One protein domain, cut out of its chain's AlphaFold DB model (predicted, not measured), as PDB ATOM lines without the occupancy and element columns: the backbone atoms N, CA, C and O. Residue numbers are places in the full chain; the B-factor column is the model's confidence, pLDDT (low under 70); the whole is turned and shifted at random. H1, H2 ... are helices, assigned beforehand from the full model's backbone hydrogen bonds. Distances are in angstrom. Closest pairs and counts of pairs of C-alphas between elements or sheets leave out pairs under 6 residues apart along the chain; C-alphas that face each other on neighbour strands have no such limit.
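Overview. This is residues 59 to 110 of the 122 residues of the protein "DUF2285 domain-containing protein" of Rhizobium sp. (UniProt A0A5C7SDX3). One long helix, H4, forms a shaft, with a loose head of three short helices, H1, H2 and H3, gathered round its first residues and a short helix, H5, with a small tail at its other end. In the head, H1 packs across residues 84 to 88 of H4 and H2 packs on H1, while H3 sits close by without clear contact; the rest of H4 extends away from this head toward H5, along the longest axis. The printed part has 52 residues with five named helices in the order H1, H2, H3, H4, H5 and no named strand; its class is all helix. It is only just loose, close to extended, with a radius of gyration of the C-alphas of 14.4 A and spans of 45 by 16 by 15 A.

Arrangement. H1, residues 59 to 66, and H2, residues 69 to 73, touch, closest at the C-alphas of Ser 64 and Arg 72, 5.3 A apart. H3, residues 76 to 81, is close to H2 but not clearly touching it; the closest C-alphas, of Val 71 and Trp 79, are 7.1 A apart. H1 and H3 are also close but not clearly touching, with the C-alphas of Arg 60 and Trp 79 closest at 7.4 A. H4, residues 83 to 102, touches H1 with residues 84 to 88 alone; the closest C-alphas, of Ala 63 and Leu 88, are 6.3 A apart, and the lines are about perpendicular at 85 degrees. H3 and H4 are close but not clearly touching, with the C-alphas of Trp 79 and Arg 85 closest at 6.9 A, and run the same way at a tilt of 69 degrees, only just steep. H5, residues 104 to 107, and H4 meet only through their link, and H5 is apart from H1, H2 and H3. In H1 every O i to N i+4 pair is within hydrogen-bond range; H4 has 15 of 16, H3 has 1 of 2, and H2 has 0 of 1 with 1 of 2 O i to N i+3 pairs within range, while H5 is too short for an O i to N i+4 pair.

Along the chain. H1 begins at C-alpha 59, (112.378, 113.801, 121.347), and is 10.4 A long from first to last C-alpha. H2 measures 8.4 A and H3 9.2 A. H4 runs 25.5 A from C-alpha 83, (112.850, 120.772, 132.071), to C-alpha 102, (89.854, 111.287, 126.282). H5 measures 5.1 A.

Size, cuts and confidence. The two C-alphas farthest apart, of Arg 75 and Pro 109, are 46.3 A apart. The four links between the helices are tight, and the printed part has no cut. The mean pLDDT of the printed part is 93.0; residues 109 to 110 are under 70.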
ATOM      1  N   ARG A  59     113.101 112.944 120.385       96.19
ATOM      2  CA  ARG A  59     112.378 113.801 121.347       96.19
ATOM      3  C   ARG A  59     113.042 115.162 121.597       96.19
ATOM      4  O   ARG A  59     112.346 116.144 121.837       96.19
ATOM      5  N   ARG A  60     114.376 115.236 121.534       96.94
ATOM      6  CA  ARG A  60     115.117 116.502 121.661       96.94
ATOM      7  C   ARG A  60     114.828 117.455 120.496       96.94
ATOM      8  O   ARG A  60     114.639 118.642 120.734       96.94
ATOM      9  N   LEU A  61     114.743 116.942 119.266       97.06
ATOM     10  CA  LEU A  61     114.390 117.733 118.086       97.06
ATOM     11  C   LEU A  61     112.950 118.243 118.190       97.06
ATOM     12  O   LEU A  61     112.717 119.444 118.062       97.06
ATOM     13  N   ILE A  62     112.009 117.370 118.553       98.00
ATOM     14  CA  ILE A  62     110.602 117.743 118.769       98.00
ATOM     15  C   ILE A  62     110.496 118.861 119.821       98.00
ATOM     16  O   ILE A  62     109.825 119.869 119.604       98.00
ATOM     17  N   ALA A  63     111.203 118.724 120.949       97.69
ATOM     18  CA  ALA A  63     111.240 119.757 121.981       97.69
ATOM     19  C   ALA A  63     111.879 121.067 121.491       97.69
ATOM     20  O   ALA A  63     111.401 122.136 121.871       97.69
ATOM     21  N   SER A  64     112.909 121.006 120.640       97.69
ATOM     22  CA  SER A  64     113.504 122.222 120.077       97.69
ATOM     23  C   SER A  64     112.555 122.990 119.169       97.69
ATOM     24  O   SER A  64     112.520 124.212 119.225       97.69
ATOM     25  N   ILE A  65     111.719 122.289 118.404       97.44
ATOM     26  CA  ILE A  65     110.774 122.924 117.482       97.44
ATOM     27  C   ILE A  65     109.548 123.457 118.237       97.44
ATOM     28  O   ILE A  65     109.046 124.536 117.932       97.44
ATOM     29  N   LEU A  66     109.036 122.697 119.212       96.88
ATOM     30  CA  LEU A  66     107.725 122.965 119.819       96.88
ATOM     31  C   LEU A  66     107.779 123.659 121.185       96.88
ATOM     32  O   LEU A  66     106.747 124.140 121.654       96.88
ATOM     33  N   ILE A  67     108.929 123.662 121.864       95.81
ATOM     34  CA  ILE A  67     109.047 124.161 123.243       95.81
ATOM     35  C   ILE A  67     110.121 125.239 123.359       95.81
ATOM     36  O   ILE A  67     109.820 126.329 123.839       95.81
ATOM     37  N   ASN A  68     111.365 124.924 122.997       96.81
ATOM     38  CA  ASN A  68     112.498 125.833 123.158       96.81
ATOM     39  C   ASN A  68     113.646 125.426 122.233       96.81
ATOM     40  O   ASN A  68     114.315 124.428 122.492       96.81
ATOM     41  N   GLU A  69     113.928 126.237 121.218       96.81
ATOM     42  CA  GLU A  69     114.963 125.972 120.214       96.81
ATOM     43  C   GLU A  69     116.346 125.693 120.817       96.81
ATOM     44  O   GLU A  69     117.083 124.835 120.326       96.81
ATOM     45  N   LYS A  70     116.666 126.324 121.955       95.12
ATOM     46  CA  LYS A  70     117.966 126.193 122.630       95.12
ATOM     47  C   LYS A  70     118.293 124.759 123.048       95.12
ATOM     48  O   LYS A  70     119.463 124.429 123.209       95.12
ATOM     49  N   VAL A  71     117.297 123.876 123.192       96.50
ATOM     50  CA  VAL A  71     117.563 122.476 123.567       96.50
ATOM     51  C   VAL A  71     118.198 121.655 122.447       96.50
ATOM     52  O   VAL A  71     118.712 120.568 122.714       96.50
ATOM     53  N   ARG A  72     118.192 122.155 121.202       94.94
ATOM     54  CA  ARG A  72     118.771 121.465 120.042       94.94
ATOM     55  C   ARG A  72     120.267 121.206 120.216       94.94
ATOM     56  O   ARG A  72     120.742 120.132 119.854       94.94
ATOM     57  N   THR A  73     120.981 122.174 120.784       94.75
ATOM     58  CA  THR A  73     122.441 122.161 120.947       94.75
ATOM     59  C   THR A  73     122.897 121.624 122.304       94.75
ATOM     60  O   THR A  73     124.097 121.507 122.541       94.75
ATOM     61  N   LEU A  74     121.969 121.255 123.196       94.19
ATOM     62  CA  LEU A  74     122.318 120.702 124.503       94.19
ATOM     63  C   LEU A  74     123.056 119.371 124.370       94.19
ATOM     64  O   LEU A  74     122.666 118.485 123.594       94.19
ATOM     65  N   ARG A  75     124.074 119.191 125.218       94.88
ATOM     66  CA  ARG A  75     124.751 117.903 125.377       94.88
ATOM     67  C   ARG A  75     123.754 116.853 125.863       94.88
ATOM     68  O   ARG A  75     122.735 117.155 126.486       94.88
ATOM     69  N   ALA A  76     124.055 115.586 125.588       92.75
ATOM     70  CA  ALA A  76     123.161 114.484 125.937       92.75
ATOM     71  C   ALA A  76     122.881 114.402 127.453       92.75
ATOM     72  O   ALA A  76     121.759 114.085 127.846       92.75
ATOM     73  N   LEU A  77     123.880 114.715 128.290       95.06
ATOM     74  CA  LEU A  77     123.739 114.750 129.747       95.06
ATOM     75  C   LEU A  77     122.784 115.865 130.197       95.06
ATOM     76  O   LEU A  77     121.842 115.600 130.941       95.06
ATOM     77  N   ASP A  78     122.961 117.076 129.669       95.50
ATOM     78  CA  ASP A  78     122.117 118.230 130.004       95.50
ATOM     79  C   ASP A  78     120.670 118.007 129.553       95.50
ATOM     80  O   ASP A  78     119.725 118.289 130.289       95.50
ATOM     81  N   TRP A  79     120.476 117.394 128.380       95.56
ATOM     82  CA  TRP A  79     119.151 117.021 127.888       95.56
ATOM     83  C   TRP A  79     118.402 116.067 128.831       95.56
ATOM     84  O   TRP A  79     117.190 116.206 129.014       95.56
ATOM     85  N   LYS A  80     119.090 115.101 129.459       94.56
ATOM     86  CA  LYS A  80     118.444 114.171 130.405       94.56
ATOM     87  C   LYS A  80     117.807 114.914 131.585       94.56
ATOM     88  O   LYS A  80     116.724 114.507 132.024       94.56
ATOM     89  N   ASN A  81     118.431 116.011 132.016       95.69
ATOM     90  CA  ASN A  81     118.014 116.840 133.150       95.69
ATOM     91  C   ASN A  81     117.142 118.046 132.747       95.69
ATOM     92  O   ASN A  81     116.515 118.670 133.608       95.69
ATOM     93  N   ALA A  82     117.041 118.346 131.448       96.50
ATOM     94  CA  ALA A  82     116.330 119.509 130.934       96.50
ATOM     95  C   ALA A  82     114.831 119.514 131.320       96.50
ATOM     96  O   ALA A  82     114.132 118.496 131.184       96.50
ATOM     97  N   PRO A  83     114.277 120.655 131.772       97.44
ATOM     98  CA  PRO A  83     112.850 120.772 132.071       97.44
ATOM     99  C   PRO A  83     111.970 120.567 130.828       97.44
ATOM    100  O   PRO A  83     110.851 120.058 130.944       97.44
ATOM    101  N   GLU A  84     112.470 120.883 129.633       97.75
ATOM    102  CA  GLU A  84     111.784 120.678 128.357       97.75
ATOM    103  C   GLU A  84     111.524 119.204 128.075       97.75
ATOM    104  O   GLU A  84     110.442 118.868 127.596       97.75
ATOM    105  N   ARG A  85     112.444 118.307 128.454       97.44
ATOM    106  CA  ARG A  85     112.234 116.857 128.352       97.44
ATOM    107  C   ARG A  85     111.020 116.425 129.174       97.44
ATOM    108  O   ARG A  85     110.139 115.729 128.668       97.44
ATOM    109  N   ARG A  86     110.933 116.876 130.432       97.81
ATOM    110  CA  ARG A  86     109.789 116.595 131.323       97.81
ATOM    111  C   ARG A  86     108.500 117.248 130.823       97.81
ATOM    112  O   ARG A  86     107.419 116.679 130.958       97.81
ATOM    113  N   ARG A  87     108.585 118.453 130.254       97.75
ATOM    114  CA  ARG A  87     107.436 119.149 129.658       97.75
ATOM    115  C   ARG A  87     106.910 118.403 128.431       97.75
ATOM    116  O   ARG A  87     105.702 118.188 128.363       97.75
ATOM    117  N   LEU A  88     107.791 117.969 127.529       97.88
ATOM    118  CA  LEU A  88     107.444 117.168 126.356       97.88
ATOM    119  C   LEU A  88     106.788 115.848 126.767       97.88
ATOM    120  O   LEU A  88     105.729 115.516 126.249       97.88
ATOM    121  N   ALA A  89     107.353 115.141 127.751       97.56
ATOM    122  CA  ALA A  89     106.779 113.895 128.258       97.56
ATOM    123  C   ALA A  89     105.343 114.083 128.780       97.56
ATOM    124  O   ALA A  89     104.459 113.296 128.452       97.56
ATOM    125  N   ARG A  90     105.074 115.165 129.526       98.12
ATOM    126  CA  ARG A  90     103.714 115.495 129.994       98.12
ATOM    127  C   ARG A  90     102.757 115.841 128.856       98.12
ATOM    128  O   ARG A  90     101.574 115.534 128.942       98.12
ATOM    129  N   ILE A  91     103.242 116.520 127.816       97.62
ATOM    130  CA  ILE A  91     102.438 116.795 126.621       97.62
ATOM    131  C   ILE A  91     102.089 115.491 125.912       97.62
ATOM    132  O   ILE A  91     100.925 115.294 125.600       97.62
ATOM    133  N   LEU A  92     103.071 114.617 125.696       97.31
ATOM    134  CA  LEU A  92     102.873 113.343 125.015       97.31
ATOM    135  C   LEU A  92     101.911 112.436 125.789       97.31
ATOM    136  O   LEU A  92     101.000 111.872 125.198       97.31
ATOM    137  N   ALA A  93     102.057 112.353 127.115       97.44
ATOM    138  CA  ALA A  93     101.124 111.613 127.963       97.44
ATOM    139  C   ALA A  93      99.692 112.162 127.847       97.44
ATOM    140  O   ALA A  93      98.746 111.398 127.695       97.44
ATOM    141  N   ALA A  94      99.535 113.491 127.853       95.94
ATOM    142  CA  ALA A  94      98.236 114.117 127.635       95.94
ATOM    143  C   ALA A  94      97.703 113.880 126.211       95.94
ATOM    144  O   ALA A  94      96.507 113.683 126.047       95.94
ATOM    145  N   ALA A  95      98.563 113.880 125.190       96.50
ATOM    146  CA  ALA A  95      98.174 113.593 123.811       96.50
ATOM    147  C   ALA A  95      97.621 112.171 123.686       96.50
ATOM    148  O   ALA A  95      96.518 111.989 123.179       96.50
ATOM    149  N   ARG A  96      98.346 111.195 124.241       96.19
ATOM    150  CA  ARG A  96      97.946 109.788 124.278       96.19
ATOM    151  C   ARG A  96      96.592 109.603 124.951       96.19
ATOM    152  O   ARG A  96      95.678 109.059 124.349       96.19
ATOM    153  N   GLU A  97      96.441 110.161 126.150       95.69
ATOM    154  CA  GLU A  97      95.187 110.133 126.909       95.69
ATOM    155  C   GLU A  97      94.015 110.706 126.100       95.69
ATOM    156  O   GLU A  97      92.902 110.184 126.140       95.69
ATOM    157  N   ARG A  98      94.256 111.769 125.324       93.19
ATOM    158  CA  ARG A  98      93.229 112.351 124.458       93.19
ATOM    159  C   ARG A  98      92.896 111.478 123.263       93.19
ATOM    160  O   ARG A  98      91.713 111.366 122.966       93.19
ATOM    161  N   ILE A  99      93.885 110.888 122.602       92.25
ATOM    162  CA  ILE A  99      93.695 110.033 121.423       92.25
ATOM    163  C   ILE A  99      92.981 108.731 121.801       92.25
ATOM    164  O   ILE A  99      92.055 108.326 121.107       92.25
ATOM    165  N   GLU A 100      93.308 108.142 122.954       93.50
ATOM    166  CA  GLU A 100      92.715 106.901 123.482       93.50
ATOM    167  C   GLU A 100      91.279 107.087 124.040       93.50
ATOM    168  O   GLU A 100      90.832 106.354 124.916       93.50
ATOM    169  N   GLY A 101      90.528 108.077 123.545       87.88
ATOM    170  CA  GLY A 101      89.128 108.325 123.913       87.88
ATOM    171  C   GLY A 101      88.905 109.513 124.853       87.88
ATOM    172  O   GLY A 101      87.776 109.989 124.996       87.88
ATOM    173  N   GLY A 102      89.961 110.092 125.436       89.06
ATOM    174  CA  GLY A 102      89.854 111.287 126.282       89.06
ATOM    175  C   GLY A 102      89.368 112.545 125.545       89.06
ATOM    176  O   GLY A 102      88.947 113.522 126.181       89.06
ATOM    177  N   TYR A 103      89.387 112.548 124.209       87.50
ATOM    178  CA  TYR A 103      88.786 113.593 123.378       87.50
ATOM    179  C   TYR A 103      87.266 113.697 123.572       87.50
ATOM    180  O   TYR A 103      86.717 114.790 123.446       87.50
ATOM    181  N   LEU A 104      86.579 112.613 123.958       84.38
ATOM    182  CA  LEU A 104      85.127 112.619 124.180       84.38
ATOM    183  C   LEU A 104      84.717 113.617 125.271       84.38
ATOM    184  O   LEU A 104      83.655 114.229 125.189       84.38
ATOM    185  N   ARG A 105      85.604 113.894 126.236       83.56
ATOM    186  CA  ARG A 105      85.378 114.918 127.270       83.56
ATOM    187  C   ARG A 105      85.358 116.355 126.733       83.56
ATOM    188  O   ARG A 105      85.001 117.266 127.473       83.56
ATOM    189  N   TRP A 106      85.794 116.588 125.493       81.56
ATOM    190  CA  TRP A 106      85.622 117.873 124.805       81.56
ATOM    191  C   TRP A 106      84.293 117.973 124.056       81.56
ATOM    192  O   TRP A 106      83.836 119.085 123.816       81.56
ATOM    193  N   LEU A 107      83.698 116.834 123.693       76.56
ATOM    194  CA  LEU A 107      82.470 116.751 122.897       76.56
ATOM    195  C   LEU A 107      81.219 116.599 123.764       76.56
ATOM    196  O   LEU A 107      80.129 117.017 123.370       76.56
ATOM    197  N   ALA A 108      81.370 116.009 124.950       73.94
ATOM    198  CA  ALA A 108      80.323 116.017 125.950       73.94
ATOM    199  C   ALA A 108      80.090 117.464 126.409       73.94
ATOM    200  O   ALA A 108      81.068 118.170 126.700       73.94
ATOM    201  N   PRO A 109      78.824 117.913 126.532       67.25
ATOM    202  CA  PRO A 109      78.535 119.123 127.278       67.25
ATOM    203  C   PRO A 109      79.244 118.962 128.612       67.25
ATOM    204  O   PRO A 109      79.015 117.965 129.302       67.25
ATOM    205  N   ARG A 110      80.140 119.894 128.964       64.81
ATOM    206  CA  ARG A 110      80.664 119.948 130.329       64.81
ATOM    207  C   ARG A 110      79.434 119.883 131.203       64.81
ATOM    208  O   ARG A 110      78.620 120.805 131.105       64.81
TER     209      ARG A 110